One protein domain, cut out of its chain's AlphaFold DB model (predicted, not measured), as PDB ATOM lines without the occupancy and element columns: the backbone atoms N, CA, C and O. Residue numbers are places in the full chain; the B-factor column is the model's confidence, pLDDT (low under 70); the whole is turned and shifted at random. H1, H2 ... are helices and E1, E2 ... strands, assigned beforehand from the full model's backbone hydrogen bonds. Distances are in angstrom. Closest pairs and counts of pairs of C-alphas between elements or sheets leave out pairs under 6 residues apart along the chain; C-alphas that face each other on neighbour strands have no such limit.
ATOM      1  N   ILE A 149     213.606 253.632 105.410       85.75
ATOM      2  CA  ILE A 149     213.845 253.293 106.817       85.75
ATOM      3  C   ILE A 149     215.334 253.024 106.981       85.75
ATOM      4  O   ILE A 149     215.883 252.205 106.248       85.75
ATOM      5  N   GLU A 150     215.990 253.716 107.907       90.69
ATOM      6  CA  GLU A 150     217.355 253.373 108.309       90.69
ATOM      7  C   GLU A 150     217.329 252.101 109.165       90.69
ATOM      8  O   GLU A 150     216.506 251.987 110.074       90.69
ATOM      9  N   ILE A 151     218.199 251.146 108.854       90.81
ATOM     10  CA  ILE A 151     218.252 249.833 109.505       90.81
ATOM     11  C   ILE A 151     219.677 249.480 109.921       90.81
ATOM     12  O   ILE A 151     220.658 249.985 109.365       90.81
ATOM     13  N   ALA A 152     219.794 248.583 110.898       86.94
ATOM     14  CA  ALA A 152     221.086 248.074 111.333       86.94
ATOM     15  C   ALA A 152     221.725 247.166 110.255       86.94
ATOM     16  O   ALA A 152     221.004 246.472 109.534       86.94
ATOM     17  N   PRO A 153     223.068 247.071 110.180       81.06
ATOM     18  CA  PRO A 153     223.764 246.189 109.234       81.06
ATOM     19  C   PRO A 153     223.296 244.729 109.239       81.06
ATOM     20  O   PRO A 153     223.081 244.141 108.183       81.06
ATOM     21  N   GLY A 154     223.033 244.155 110.420       81.31
ATOM     22  CA  GLY A 154     222.550 242.772 110.543       81.31
ATOM     23  C   GLY A 154     221.141 242.526 109.978       81.31
ATOM     24  O   GLY A 154     220.784 241.377 109.694       81.31
ATOM     25  N   GLU A 155     220.363 243.593 109.787       86.25
ATOM     26  CA  GLU A 155     218.985 243.575 109.286       86.25
ATOM     27  C   GLU A 155     218.898 243.882 107.785       86.25
ATOM     28  O   GLU A 155     217.812 243.824 107.215       86.25
ATOM     29  N   ALA A 156     220.027 244.170 107.122       89.38
ATOM     30  CA  ALA A 156     220.111 244.523 105.703       89.38
ATOM     31  C   ALA A 156     219.898 243.322 104.768       89.38
ATOM     32  O   ALA A 156     220.766 242.970 103.960       89.38
ATOM     33  N   ARG A 157     218.740 242.676 104.902       94.38
ATOM     34  CA  ARG A 157     218.343 241.450 104.215       94.38
ATOM     35  C   ARG A 157     217.184 241.713 103.273       94.38
ATOM     36  O   ARG A 157     216.326 242.549 103.536       94.38
ATOM     37  N   VAL A 158     217.191 240.980 102.171       95.19
ATOM     38  CA  VAL A 158     216.090 240.940 101.222       95.19
ATOM     39  C   VAL A 158     214.970 240.080 101.807       95.19
ATOM     40  O   VAL A 158     215.239 239.071 102.464       95.19
ATOM     41  N   ASP A 159     213.724 240.467 101.557       94.62
ATOM     42  CA  ASP A 159     212.545 239.755 102.031       94.62
ATOM     43  C   ASP A 159     212.579 238.292 101.553       94.62
ATOM     44  O   ASP A 159     212.779 238.042 100.358       94.62
ATOM     45  N   PRO A 160     212.345 237.307 102.440       95.06
ATOM     46  CA  PRO A 160     212.403 235.891 102.071       95.06
ATOM     47  C   PRO A 160     211.465 235.513 100.920       95.06
ATOM     48  O   PRO A 160     211.806 234.661 100.108       95.06
ATOM     49  N   GLU A 161     210.308 236.172 100.824       94.12
ATOM     50  CA  GLU A 161     209.342 235.965  99.740       94.12
ATOM     51  C   GLU A 161     209.926 236.371  98.378       94.12
ATOM     52  O   GLU A 161     209.823 235.621  97.417       94.12
ATOM     53  N   LEU A 162     210.624 237.510  98.308       94.56
ATOM     54  CA  LEU A 162     211.291 237.958  97.081       94.56
ATOM     55  C   LEU A 162     212.426 237.014  96.668       94.56
ATOM     56  O   LEU A 162     212.644 236.786  95.481       94.56
ATOM     57  N   ILE A 163     213.156 236.469  97.643       96.31
ATOM     58  CA  ILE A 163     214.215 235.486  97.390       96.31
ATOM     59  C   ILE A 163     213.629 234.195  96.826       96.31
ATOM     60  O   ILE A 163     214.157 233.669  95.848       96.31
ATOM     61  N   GLN A 164     212.535 233.710  97.411       95.69
ATOM     62  CA  GLN A 164     211.841 232.524  96.929       95.69
ATOM     63  C   GLN A 164     211.333 232.726  95.494       95.69
ATOM     64  O   GLN A 164     211.609 231.897  94.628       95.69
ATOM     65  N   ASP A 165     210.704 233.868  95.210       94.50
ATOM     66  CA  ASP A 165     210.204 234.180  93.870       94.50
ATOM     67  C   ASP A 165     211.338 234.284  92.824       94.50
ATOM     68  O   ASP A 165     211.162 233.899  91.667       94.50
ATOM     69  N   LEU A 166     212.525 234.782  93.202       95.12
ATOM     70  CA  LEU A 166     213.704 234.795  92.322       95.12
ATOM     71  C   LEU A 166     214.196 233.380  91.993       95.12
ATOM     72  O   LEU A 166     214.569 233.113  90.847       95.12
ATOM     73  N   ILE A 167     214.187 232.479  92.979       95.44
ATOM     74  CA  ILE A 167     214.559 231.070  92.789       95.44
ATOM     75  C   ILE A 167     213.570 230.395  91.841       95.44
ATOM     76  O   ILE A 167     213.984 229.723  90.897       95.44
ATOM     77  N   GLU A 168     212.273 230.627  92.037       94.81
ATOM     78  CA  GLU A 168     211.215 230.118  91.157       94.81
ATOM     79  C   GLU A 168     211.320 230.679  89.734       94.81
ATOM     80  O   GLU A 168     211.058 229.969  88.761       94.81
ATOM     81  N   ALA A 169     211.775 231.926  89.593       92.75
ATOM     82  CA  ALA A 169     212.071 232.543  88.303       92.75
ATOM     83  C   ALA A 169     213.377 232.033  87.652       92.75
ATOM     84  O   ALA A 169     213.647 232.369  86.497       92.75
ATOM     85  N   GLY A 170     214.169 231.213  88.352       93.69
ATOM     86  CA  GLY A 170     215.339 230.515  87.812       93.69
ATOM     87  C   GLY A 170     216.702 231.019  88.293       93.69
ATOM     88  O   GLY A 170     217.720 230.546  87.787       93.69
ATOM     89  N   LEU A 171     216.764 231.950  89.251       94.50
ATOM     90  CA  LEU A 171     218.031 232.371  89.855       94.50
ATOM     91  C   LEU A 171     218.461 231.364  90.927       94.50
ATOM     92  O   LEU A 171     217.869 231.297  91.999       94.50
ATOM     93  N   SER A 172     219.521 230.600  90.667       91.44
ATOM     94  CA  SER A 172     219.982 229.533  91.570       91.44
ATOM     95  C   SER A 172     220.444 230.044  92.938       91.44
ATOM     96  O   SER A 172     220.192 229.401  93.957       91.44
ATOM     97  N   ARG A 173     221.141 231.187  92.974       93.25
ATOM     98  CA  ARG A 173     221.707 231.768  94.201       93.25
ATOM     99  C   ARG A 173     221.444 233.275  94.268       93.25
ATOM    100  O   ARG A 173     222.362 234.064  94.026       93.25
ATOM    101  N   PRO A 174     220.222 233.709  94.624       95.06
ATOM    102  CA  PRO A 174     219.929 235.124  94.818       95.06
ATOM    103  C   PRO A 174     220.825 235.761  95.877       95.06
ATOM    104  O   PRO A 174     221.276 235.093  96.809       95.06
ATOM    105  N   ILE A 175     221.089 237.055  95.746       95.50
ATOM    106  CA  ILE A 175     221.732 237.849  96.794       95.50
ATOM    107  C   ILE A 175     220.698 238.105  97.883       95.50
ATOM    108  O   ILE A 175     219.651 238.698  97.627       95.50
ATOM    109  N   SER A 176     220.992 237.658  99.100       94.62
ATOM    110  CA  SER A 176     220.053 237.706 100.226       94.62
ATOM    111  C   SER A 176     220.144 238.981 101.060       94.62
ATOM    112  O   SER A 176     219.314 239.191 101.939       94.62
ATOM    113  N   GLY A 177     221.130 239.842 100.812       94.38
ATOM    114  CA  GLY A 177     221.332 241.076 101.563       94.38
ATOM    115  C   GLY A 177     222.654 241.761 101.237       94.38
ATOM    116  O   GLY A 177     223.441 241.261 100.434       94.38
ATOM    117  N   LEU A 178     222.905 242.902 101.879       91.94
ATOM    118  CA  LEU A 178     224.141 243.677 101.679       91.94
ATOM    119  C   LEU A 178     225.370 243.057 102.363       91.94
ATOM    120  O   LEU A 178     226.497 243.381 101.996       91.94
ATOM    121  N   GLU A 179     225.146 242.149 103.312       89.88
ATOM    122  CA  GLU A 179     226.177 241.365 104.006       89.88
ATOM    123  C   GLU A 179     226.504 240.042 103.281       89.88
ATOM    124  O   GLU A 179     227.215 239.192 103.817       89.88
ATOM    125  N   ASP A 180     225.968 239.818 102.071       91.25
ATOM    126  CA  ASP A 180     226.295 238.626 101.283       91.25
ATOM    127  C   ASP A 180     227.813 238.597 100.993       91.25
ATOM    128  O   ASP A 180     228.347 239.568 100.448       91.25
ATOM    129  N   PRO A 181     228.530 237.497 101.308       89.44
ATOM    130  CA  PRO A 181     229.982 237.416 101.134       89.44
ATOM    131  C   PRO A 181     230.462 237.701  99.708       89.44
ATOM    132  O   PRO A 181     231.587 238.157  99.511       89.44
ATOM    133  N   ARG A 182     229.617 237.470  98.695       91.06
ATOM    134  CA  ARG A 182     229.942 237.763  97.290       91.06
ATOM    135  C   ARG A 182     230.090 239.265  97.023       91.06
ATOM    136  O   ARG A 182     230.744 239.653  96.057       91.06
ATOM    137  N   LEU A 183     229.533 240.105  97.894       89.88
ATOM    138  CA  LEU A 183     229.604 241.567  97.832       89.88
ATOM    139  C   LEU A 183     230.816 242.151  98.571       89.88
ATOM    140  O   LEU A 183     230.990 243.367  98.579       89.88
ATOM    141  N   ALA A 184     231.656 241.313  99.191       85.81
ATOM    142  CA  ALA A 184     232.831 241.765  99.939       85.81
ATOM    143  C   ALA A 184     233.947 242.330  99.039       85.81
ATOM    144  O   ALA A 184     234.807 243.073  99.510       85.81
ATOM    145  N   SER A 185     233.945 241.983  97.748       83.75
ATOM    146  CA  SER A 185     234.890 242.520  96.764       83.75
ATOM    147  C   SER A 185     234.420 243.864  96.195       83.75
ATOM    148  O   SER A 185     233.225 244.135  96.095       83.75
ATOM    149  N   ALA A 186     235.376 244.715  95.819       83.19
ATOM    150  CA  ALA A 186     235.138 246.029  95.234       83.19
ATOM    151  C   ALA A 186     235.910 246.152  93.901       83.19
ATOM    152  O   ALA A 186     237.133 246.307  93.939       83.19
ATOM    153  N   PRO A 187     235.245 246.079  92.730       82.50
ATOM    154  CA  PRO A 187     233.817 245.816  92.527       82.50
ATOM    155  C   PRO A 187     233.431 244.347  92.809       82.50
ATOM    156  O   PRO A 187     234.273 243.458  92.656       82.50
ATOM    157  N   PRO A 188     232.159 244.078  93.164       86.69
ATOM    158  CA  PRO A 188     231.639 242.725  93.334       86.69
ATOM    159  C   PRO A 188     231.783 241.880  92.063       86.69
ATOM    160  O   PRO A 188     231.575 242.373  90.953       86.69
ATOM    161  N   GLN A 189     232.099 240.594  92.219       87.19
ATOM    162  CA  GLN A 189     232.175 239.639  91.109       87.19
ATOM    163  C   GLN A 189     231.113 238.553  91.279       87.19
ATOM    164  O   GLN A 189     231.215 237.704  92.163       87.19
ATOM    165  N   TRP A 196     224.083 236.331  85.576       93.69
ATOM    166  CA  TRP A 196     224.458 237.701  85.930       93.69
ATOM    167  C   TRP A 196     225.176 238.402  84.777       93.69
ATOM    168  O   TRP A 196     226.071 237.847  84.136       93.69
ATOM    169  N   ARG A 197     224.801 239.656  84.533       92.56
ATOM    170  CA  ARG A 197     225.367 240.518  83.495       92.56
ATOM    171  C   ARG A 197     225.908 241.789  84.119       92.56
ATOM    172  O   ARG A 197     225.217 242.447  84.895       92.56
ATOM    173  N   THR A 198     227.119 242.158  83.729       92.38
ATOM    174  CA  THR A 198     227.802 243.349  84.233       92.38
ATOM    175  C   THR A 198     227.822 244.428  83.159       92.38
ATOM    176  O   THR A 198     228.222 244.169  82.027       92.38
ATOM    177  N   ALA A 199     227.419 245.641  83.525       89.19
ATOM    178  CA  ALA A 199     227.466 246.824  82.681       89.19
ATOM    179  C   ALA A 199     228.128 247.981  83.451       89.19
ATOM    180  O   ALA A 199     227.806 248.198  84.624       89.19
ATOM    181  N   PRO A 200     229.050 248.739  82.835       89.00
ATOM    182  CA  PRO A 200     229.588 249.938  83.462       89.00
ATOM    183  C   PRO A 200     228.482 250.987  83.615       89.00
ATOM    184  O   PRO A 200     227.678 251.203  82.708       89.00
ATOM    185  N   THR A 201     228.459 251.673  84.753       82.81
ATOM    186  CA  THR A 201     227.667 252.891  84.937       82.81
ATOM    187  C   THR A 201     228.612 254.086  84.914       82.81
ATOM    188  O   THR A 201     229.795 253.960  85.219       82.81
ATOM    189  N   GLY A 202     228.118 255.284  84.591       82.06
ATOM    190  CA  GLY A 202     228.964 256.490  84.574       82.06
ATOM    191  C   GLY A 202     229.651 256.818  85.914       82.06
ATOM    192  O   GLY A 202     230.494 257.707  85.952       82.06
ATOM    193  N   LYS A 203     229.287 256.128  87.006       83.06
ATOM    194  CA  LYS A 203     229.819 256.310  88.367       83.06
ATOM    195  C   LYS A 203     230.376 255.021  88.993       83.06
ATOM    196  O   LYS A 203     230.788 255.056  90.148       83.06
ATOM    197  N   GLY A 204     230.348 253.891  88.284       88.00
ATOM    198  CA  GLY A 204     230.661 252.588  88.864       88.00
ATOM    199  C   GLY A 204     230.255 251.420  87.969       88.00
ATOM    200  O   GLY A 204     230.484 251.436  86.760       88.00
ATOM    201  N   VAL A 205     229.672 250.382  88.564       92.00
ATOM    202  CA  VAL A 205     229.297 249.142  87.873       92.00
ATOM    203  C   VAL A 205     227.903 248.702  88.311       92.00
ATOM    204  O   VAL A 205     227.595 248.687  89.500       92.00
ATOM    205  N   ALA A 206     227.068 248.311  87.352       93.12
ATOM    206  CA  ALA A 206     225.794 247.651  87.594       93.12
ATOM    207  C   ALA A 206     225.904 246.177  87.207       93.12
ATOM    208  O   ALA A 206     226.303 245.841  86.094       93.12
ATOM    209  N   ILE A 207     225.515 245.295  88.118       94.25
ATOM    210  CA  ILE A 207     225.417 243.857  87.893       94.25
ATOM    211  C   ILE A 207     223.953 243.480  88.027       94.25
ATOM    212  O   ILE A 207     223.304 243.850  89.001       94.25
ATOM    213  N   HIS A 208     223.396 242.789  87.044       94.12
ATOM    214  CA  HIS A 208     221.975 242.482  87.030       94.12
ATOM    215  C   HIS A 208     221.696 241.071  86.552       94.12
ATOM    216  O   HIS A 208     222.410 240.520  85.718       94.12
ATOM    217  N   TRP A 209     220.623 240.518  87.084       95.38
ATOM    218  CA  TRP A 209     220.016 239.285  86.639       95.38
ATOM    219  C   TRP A 209     218.546 239.561  86.334       95.38
ATOM    220  O   TRP A 209     217.881 240.301  87.064       95.38
ATOM    221  N   GLU A 210     218.040 238.972  85.257       93.75
ATOM    222  CA  GLU A 210     216.652 239.110  84.826       93.75
ATOM    223  C   GLU A 210     216.086 237.730  84.494       93.75
ATOM    224  O   GLU A 210     216.670 236.978  83.709       93.75
ATOM    225  N   GLY A 211     214.941 237.408  85.094       89.81
ATOM    226  CA  GLY A 211     214.231 236.161  84.854       89.81
ATOM    227  C   GLY A 211     213.493 236.148  83.508       89.81
ATOM    228  O   GLY A 211     213.254 237.200  82.897       89.81
ATOM    229  N   PRO A 212     213.068 234.966  83.033       86.62
ATOM    230  CA  PRO A 212     212.310 234.830  81.794       86.62
ATOM    231  C   PRO A 212     211.065 235.727  81.782       86.62
ATOM    232  O   PRO A 212     210.314 235.797  82.753       86.62
ATOM    233  N   GLY A 213     210.840 236.446  80.678       84.31
ATOM    234  CA  GLY A 213     209.691 237.351  80.551       84.31
ATOM    235  C   GLY A 213     209.709 238.543  81.516       84.31
ATOM    236  O   GLY A 213     208.669 239.165  81.720       84.31
ATOM    237  N   ARG A 214     210.867 238.870  82.111       83.56
ATOM    238  CA  ARG A 214     211.023 239.928  83.123       83.56
ATOM    239  C   ARG A 214     210.150 239.704  84.360       83.56
ATOM    240  O   ARG A 214     209.750 240.667  85.015       83.56
ATOM    241  N   SER A 215     209.812 238.458  84.685       87.25
ATOM    242  CA  SER A 215     208.940 238.124  85.821       87.25
ATOM    243  C   SER A 215     209.539 238.554  87.164       87.25
ATOM    244  O   SER A 215     208.826 239.093  88.013       87.25
ATOM    245  N   ALA A 216     210.856 238.431  87.304       92.69
ATOM    246  CA  ALA A 216     211.634 238.881  88.447       92.69
ATOM    247  C   ALA A 216     212.996 239.419  87.988       92.69
ATOM    248  O   ALA A 216     213.465 239.096  86.893       92.69
ATOM    249  N   TYR A 217     213.624 240.256  88.807       94.62
ATOM    250  CA  TYR A 217     214.990 240.710  88.580       94.62
ATOM    251  C   TYR A 217     215.689 241.025  89.897       94.62
ATOM    252  O   TYR A 217     215.062 241.345  90.912       94.62
ATOM    253  N   GLN A 218     217.013 240.989  89.842       95.56
ATOM    254  CA  GLN A 218     217.859 241.491  90.906       95.56
ATOM    255  C   GLN A 218     218.960 242.349  90.294       95.56
ATOM    256  O   GLN A 218     219.621 241.951  89.336       95.56
ATOM    257  N   ARG A 219     219.135 243.554  90.829       94.50
ATOM    258  CA  ARG A 219     220.121 244.529  90.379       94.50
ATOM    259  C   ARG A 219     220.983 244.956  91.549       94.50
ATOM    260  O   ARG A 219     220.479 245.384  92.579       94.50
ATOM    261  N   LEU A 220     222.283 244.913  91.336       95.06
ATOM    262  CA  LEU A 220     223.295 245.453  92.215       95.06
ATOM    263  C   LEU A 220     223.966 246.629  91.510       95.06
ATOM    264  O   LEU A 220     224.568 246.454  90.457       95.06
ATOM    265  N   GLU A 221     223.882 247.823  92.075       93.75
ATOM    266  CA  GLU A 221     224.650 248.978  91.624       93.75
ATOM    267  C   GLU A 221     225.725 249.286  92.663       93.75
ATOM    268  O   GLU A 221     225.438 249.533  93.835       93.75
ATOM    269  N   TRP A 222     226.976 249.232  92.222       91.62
ATOM    270  CA  TRP A 222     228.144 249.518  93.033       91.62
ATOM    271  C   TRP A 222     228.811 250.798  92.531       91.62
ATOM    272  O   TRP A 222     229.150 250.922  91.353       91.62
ATOM    273  N   ALA A 223     229.023 251.736  93.447       88.44
ATOM    274  CA  ALA A 223     229.876 252.906  93.295       88.44
ATOM    275  C   ALA A 223     230.751 253.025  94.554       88.44
ATOM    276  O   ALA A 223     230.373 252.531  95.612       88.44
ATOM    277  N   GLU A 224     231.900 253.698  94.471       80.62
ATOM    278  CA  GLU A 224     232.938 253.701  95.524       80.62
ATOM    279  C   GLU A 224     232.409 253.874  96.963       80.62
ATOM    280  O   GLU A 224     232.856 253.178  97.872       80.62
ATOM    281  N   ALA A 225     231.426 254.758  97.170       81.62
ATOM    282  CA  ALA A 225     230.825 255.029  98.480       81.62
ATOM    283  C   ALA A 225     229.396 254.479  98.665       81.62
ATOM    284  O   ALA A 225     228.840 254.596  99.761       81.62
ATOM    285  N   ASN A 226     228.791 253.914  97.614       89.56
ATOM    286  CA  ASN A 226     227.375 253.556  97.588       89.56
ATOM    287  C   ASN A 226     227.166 252.142  97.047       89.56
ATOM    288  O   ASN A 226     227.654 251.793  95.975       89.56
ATOM    289  N   LEU A 227     226.379 251.347  97.765       92.50
ATOM    290  CA  LEU A 227     225.939 250.038  97.300       92.50
ATOM    291  C   LEU A 227     224.422 249.994  97.310       92.50
ATOM    292  O   LEU A 227     223.806 250.255  98.340       92.50
ATOM    293  N   VAL A 228     223.826 249.644  96.180       94.31
ATOM    294  CA  VAL A 228     222.382 249.503  96.039       94.31
ATOM    295  C   VAL A 228     222.073 248.091  95.575       94.31
ATOM    296  O   VAL A 228     222.529 247.681  94.516       94.31
ATOM    297  N   LEU A 229     221.267 247.371  96.347       95.62
ATOM    298  CA  LEU A 229     220.672 246.100  95.965       95.62
ATOM    299  C   LEU A 229     219.170 246.306  95.787       95.62
ATOM    300  O   LEU A 229     218.450 246.605  96.736       95.62
ATOM    301  N   GLU A 230     218.699 246.154  94.563       95.62
ATOM    302  CA  GLU A 230     217.298 246.245  94.194       95.62
ATOM    303  C   GLU A 230     216.805 244.867  93.770       95.62
ATOM    304  O   GLU A 230     217.345 244.256  92.848       95.62
ATOM    305  N   THR A 231     215.772 244.387  94.446       95.81
ATOM    306  CA  THR A 231     215.162 243.090  94.193       95.81
ATOM    307  C   THR A 231     213.689 243.291  93.889       95.81
ATOM    308  O   THR A 231     212.982 243.956  94.647       95.81
ATOM    309  N   ALA A 232     213.206 242.692  92.805       93.75
ATOM    310  CA  ALA A 232     211.790 242.707  92.490       93.75
ATOM    311  C   ALA A 232     211.322 241.363  91.949       93.75
ATOM    312  O   ALA A 232     211.963 240.757  91.090       93.75
ATOM    313  N   ALA A 233     210.147 240.952  92.403       91.50
ATOM    314  CA  ALA A 233     209.452 239.781  91.909       91.50
ATOM    315  C   ALA A 233     207.941 239.996  92.025       91.50
ATOM    316  O   ALA A 233     207.452 240.631  92.965       91.50
ATOM    317  N   GLY A 234     207.194 239.547  91.011       86.12
ATOM    318  CA  GLY A 234     205.760 239.816  90.928       86.12
ATOM    319  C   GLY A 234     205.460 241.319  91.004       86.12
ATOM    320  O   GLY A 234     205.969 242.099  90.195       86.12
ATOM    321  N   SER A 235     204.644 241.720  91.983       86.06
ATOM    322  CA  SER A 235     204.259 243.113  92.258       86.06
ATOM    323  C   SER A 235     205.080 243.787  93.363       86.06
ATOM    324  O   SER A 235     204.805 244.942  93.695       86.06
ATOM    325  N   LYS A 236     206.063 243.101  93.950       90.06
ATOM    326  CA  LYS A 236     206.856 243.599  95.077       90.06
ATOM    327  C   LYS A 236     208.217 244.085  94.594       90.06
ATOM    328  O   LYS A 236     208.834 243.474  93.722       90.06
ATOM    329  N   LEU A 237     208.681 245.182  95.179       92.88
ATOM    330  CA  LEU A 237     210.023 245.710  94.989       92.88
ATOM    331  C   LEU A 237     210.598 246.124  96.338       92.88
ATOM    332  O   LEU A 237     209.969 246.875  97.089       92.88
ATOM    333  N   GLN A 238     211.823 245.690  96.595       94.56
ATOM    334  CA  GLN A 238     212.608 246.087  97.747       94.56
ATOM    335  C   GLN A 238     213.960 246.623  97.290       94.56
ATOM    336  O   GLN A 238     214.630 246.032  96.443       94.56
ATOM    337  N   LYS A 239     214.370 247.749  97.865       95.19
ATOM    338  CA  LYS A 239     215.669 248.372  97.630       95.19
ATOM    339  C   LYS A 239     216.403 248.511  98.958       95.19
ATOM    340  O   LYS A 239     215.900 249.163  99.869       95.19
ATOM    341  N   LEU A 240     217.589 247.925  99.036       95.19
ATOM    342  CA  LEU A 240     218.555 248.087 100.116       95.19
ATOM    343  C   LEU A 240     219.684 248.986  99.620       95.19
ATOM    344  O   LEU A 240     220.260 248.745  98.564       95.19
ATOM    345  N   GLU A 241     219.998 250.034 100.362       94.44
ATOM    346  CA  GLU A 241     220.948 251.059  99.945       94.44
ATOM    347  C   GLU A 241     221.899 251.396 101.091       94.44
ATOM    348  O   GLU A 241     221.477 251.936 102.109       94.44
ATOM    349  N   ARG A 242     223.187 251.095 100.917       92.88
ATOM    350  CA  ARG A 242     224.265 251.494 101.825       92.88
ATOM    351  C   ARG A 242     224.915 252.770 101.308       92.88
ATOM    352  O   ARG A 242     225.500 252.755 100.229       92.88
ATOM    353  N   GLN A 243     224.838 253.840 102.091       90.69
ATOM    354  CA  GLN A 243     225.461 255.136 101.808       90.69
ATOM    355  C   GLN A 243     226.219 255.601 103.049       90.69
ATOM    356  O   GLN A 243     225.622 255.744 104.113       90.69
ATOM    357  N   GLY A 244     227.529 255.833 102.932       82.56
ATOM    358  CA  GLY A 244     228.315 256.424 104.027       82.56
ATOM    359  C   GLY A 244     228.251 255.656 105.358       82.56
ATOM    360  O   GLY A 244     228.285 256.271 106.416       82.56
ATOM    361  N   GLY A 245     228.115 254.325 105.310       83.25
ATOM    362  CA  GLY A 245     228.000 253.459 106.493       83.25
ATOM    363  C   GLY A 245     226.580 253.289 107.045       83.25
ATOM    364  O   GLY A 245     226.358 252.391 107.849       83.25
ATOM    365  N   GLN A 246     225.613 254.079 106.578       90.38
ATOM    366  CA  GLN A 246     224.197 253.899 106.897       90.38
ATOM    367  C   GLN A 246     223.534 252.990 105.871       90.38
ATOM    368  O   GLN A 246     223.890 253.020 104.688       90.38
ATOM    369  N   ILE A 247     222.557 252.201 106.311       92.62
ATOM    370  CA  ILE A 247     221.783 251.327 105.434       92.62
ATOM    371  C   ILE A 247     220.327 251.735 105.482       92.62
ATOM    372  O   ILE A 247     219.749 251.928 106.545       92.62
ATOM    373  N   PHE A 248     219.736 251.832 104.302       93.12
ATOM    374  CA  PHE A 248     218.352 252.199 104.116       93.12
ATOM    375  C   PHE A 248     217.617 251.089 103.388       93.12
ATOM    376  O   PHE A 248     218.100 250.587 102.373       93.12
ATOM    377  N   VAL A 249     216.425 250.755 103.867       93.94
ATOM    378  CA  VAL A 249     215.490 249.882 103.166       93.94
ATOM    379  C   VAL A 249     214.305 250.685 102.658       93.94
ATOM    380  O   VAL A 249     213.811 251.608 103.310       93.94
ATOM    381  N   HIS A 250     213.855 250.333 101.465       91.81
ATOM    382  CA  HIS A 250     212.688 250.904 100.827       91.81
ATOM    383  C   HIS A 250     211.850 249.791 100.195       91.81
ATOM    384  O   HIS A 250     212.366 248.999  99.407       91.81
ATOM    385  N   HIS A 251     210.555 249.770 100.507       90.38
ATOM    386  CA  HIS A 251     209.590 248.832  99.937       90.38
ATOM    387  C   HIS A 251     208.585 249.591  99.080       90.38
ATOM    388  O   HIS A 251     208.052 250.622  99.493       90.38
ATOM    389  N   SER A 252     208.290 249.059  97.901       85.69
ATOM    390  CA  SER A 252     207.286 249.628  97.004       85.69
ATOM    391  C   SER A 252     206.592 248.554  96.182       85.69
ATOM    392  O   SER A 252     207.055 247.417  96.081       85.69
ATOM    393  N   SER A 253     205.459 248.925  95.594       81.12
ATOM    394  CA  SER A 253     204.856 248.145  94.524       81.12
ATOM    395  C   SER A 253     205.655 248.333  93.240       81.12
ATOM    396  O   SER A 253     206.024 249.454  92.894       81.12
ATOM    397  N   ARG A 254     205.882 247.244  92.514       68.00
ATOM    398  CA  ARG A 254     206.508 247.266  91.197       68.00
ATOM    399  C   ARG A 254     205.557 247.920  90.195       68.00
ATOM    400  O   ARG A 254     204.645 247.278  89.682       68.00
TER     401      ARG A 254
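AT A GLANCE: This is residues 149 to 189 and 196 to 254 of the 262 residues of an uncharacterized protein of Burkholderiales bacterium (UniProt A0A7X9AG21). Picture a single, twisted wall of seven antiparallel strands, with the short helix H1 lying across one face near one end of the strands. The long unnamed stretch of residues 169 to 189 runs on from H1 over that same face, and the other face is bare. The printed part has 100 residues, with one named helix and seven named strands in the order E1, H1, E2, E3, E4, E5, E6, E7; across the sheet the strands stand as E1, E7, E6, E5, E4, E3, E2. The class is mostly strand. The whole is compact, with a radius of gyration of the C-alphas of 12.7 A and spans of 34 by 28 by 23 A.

IN THESE COORDINATES: Start at C-alpha 149, at (213.845, 253.293, 106.817), where the three-residue strand E1, residues 149 to 151, begins. Go on to Pro 160, at (212.403, 235.891, 102.071), where H1 begins; it covers residues 160 to 168 and is 12.4 A long. After residue 189 the numbering jumps to 196, and E2 follows at residues 197 to 201, 12.7 A long. E3 takes residues 204 to 210 and is 19.9 A long. Four strands of eight residues come next: E4, residues 216 to 223, 23.5 A; E5, residues 226 to 233, 23.3 A; E6, residues 236 to 243, 22.9 A; and E7, residues 246 to 253, 23.7 A. E7 ends at C-alpha 253, at (204.856, 248.145, 94.524).

HOW THE PARTS SIT: Begin at the edge strand E1 and cross the sheet. E1 and E7 are antiparallel at 134 degrees, and N 149 is 2.9 A from O 249, within hydrogen-bond range. From E2 to E7 the strands form a meander, each the antiparallel neighbour of the one before. The hairpin of E6 and E7 stands at 163 degrees, with N 248 and O 241 at 2.8 A. In the hairpin of E5 and E6, at 173 degrees, look for N 229 and O 240 at 2.8 A. In the hairpin of E4 and E5, at 176 degrees, N 219 and O 230 are 2.8 A apart. In the hairpin of E3 and E4, at 171 degrees, N 207 and O 220 are 2.8 A apart. The hairpin of E2 and E3, at 147 degrees, has N 199 and O 206 at 2.8 A, and E2 is the other edge strand. E1 and E2 are apart. H1 is on the sheet at a height of 8.6 A. Of its nine C-alphas four fall on E5 and three on E4, so it lies over E5 and only just over E4; two fall on E6. On the local plane its line and that of E5 stand at 65 degrees, and it runs across the strands. Its closest C-alphas to E5 are those of Leu 162 and Ala 233, 5.8 A apart; to E4, those of Leu 166 and Ala 216, 6.0 A. In H1 every O i to N i+4 pair is within hydrogen-bond range.

THE WHOLE: The two C-alphas farthest apart are those of Gly 213 and Gly 245, at 35.6 A. Residues 190 to 195 are not printed, and C-alphas 189 and 196 stand 9.5 A apart across this cut, which falls in the link from H1 to E2. Of the links that are printed whole, E1 to H1 is short and the five from E2 through E7 are tight. From edge to edge the strands' lines turn by 112 degrees. The mean pLDDT of the printed part is 90.4, and residue 254 is the one printed residue under 70.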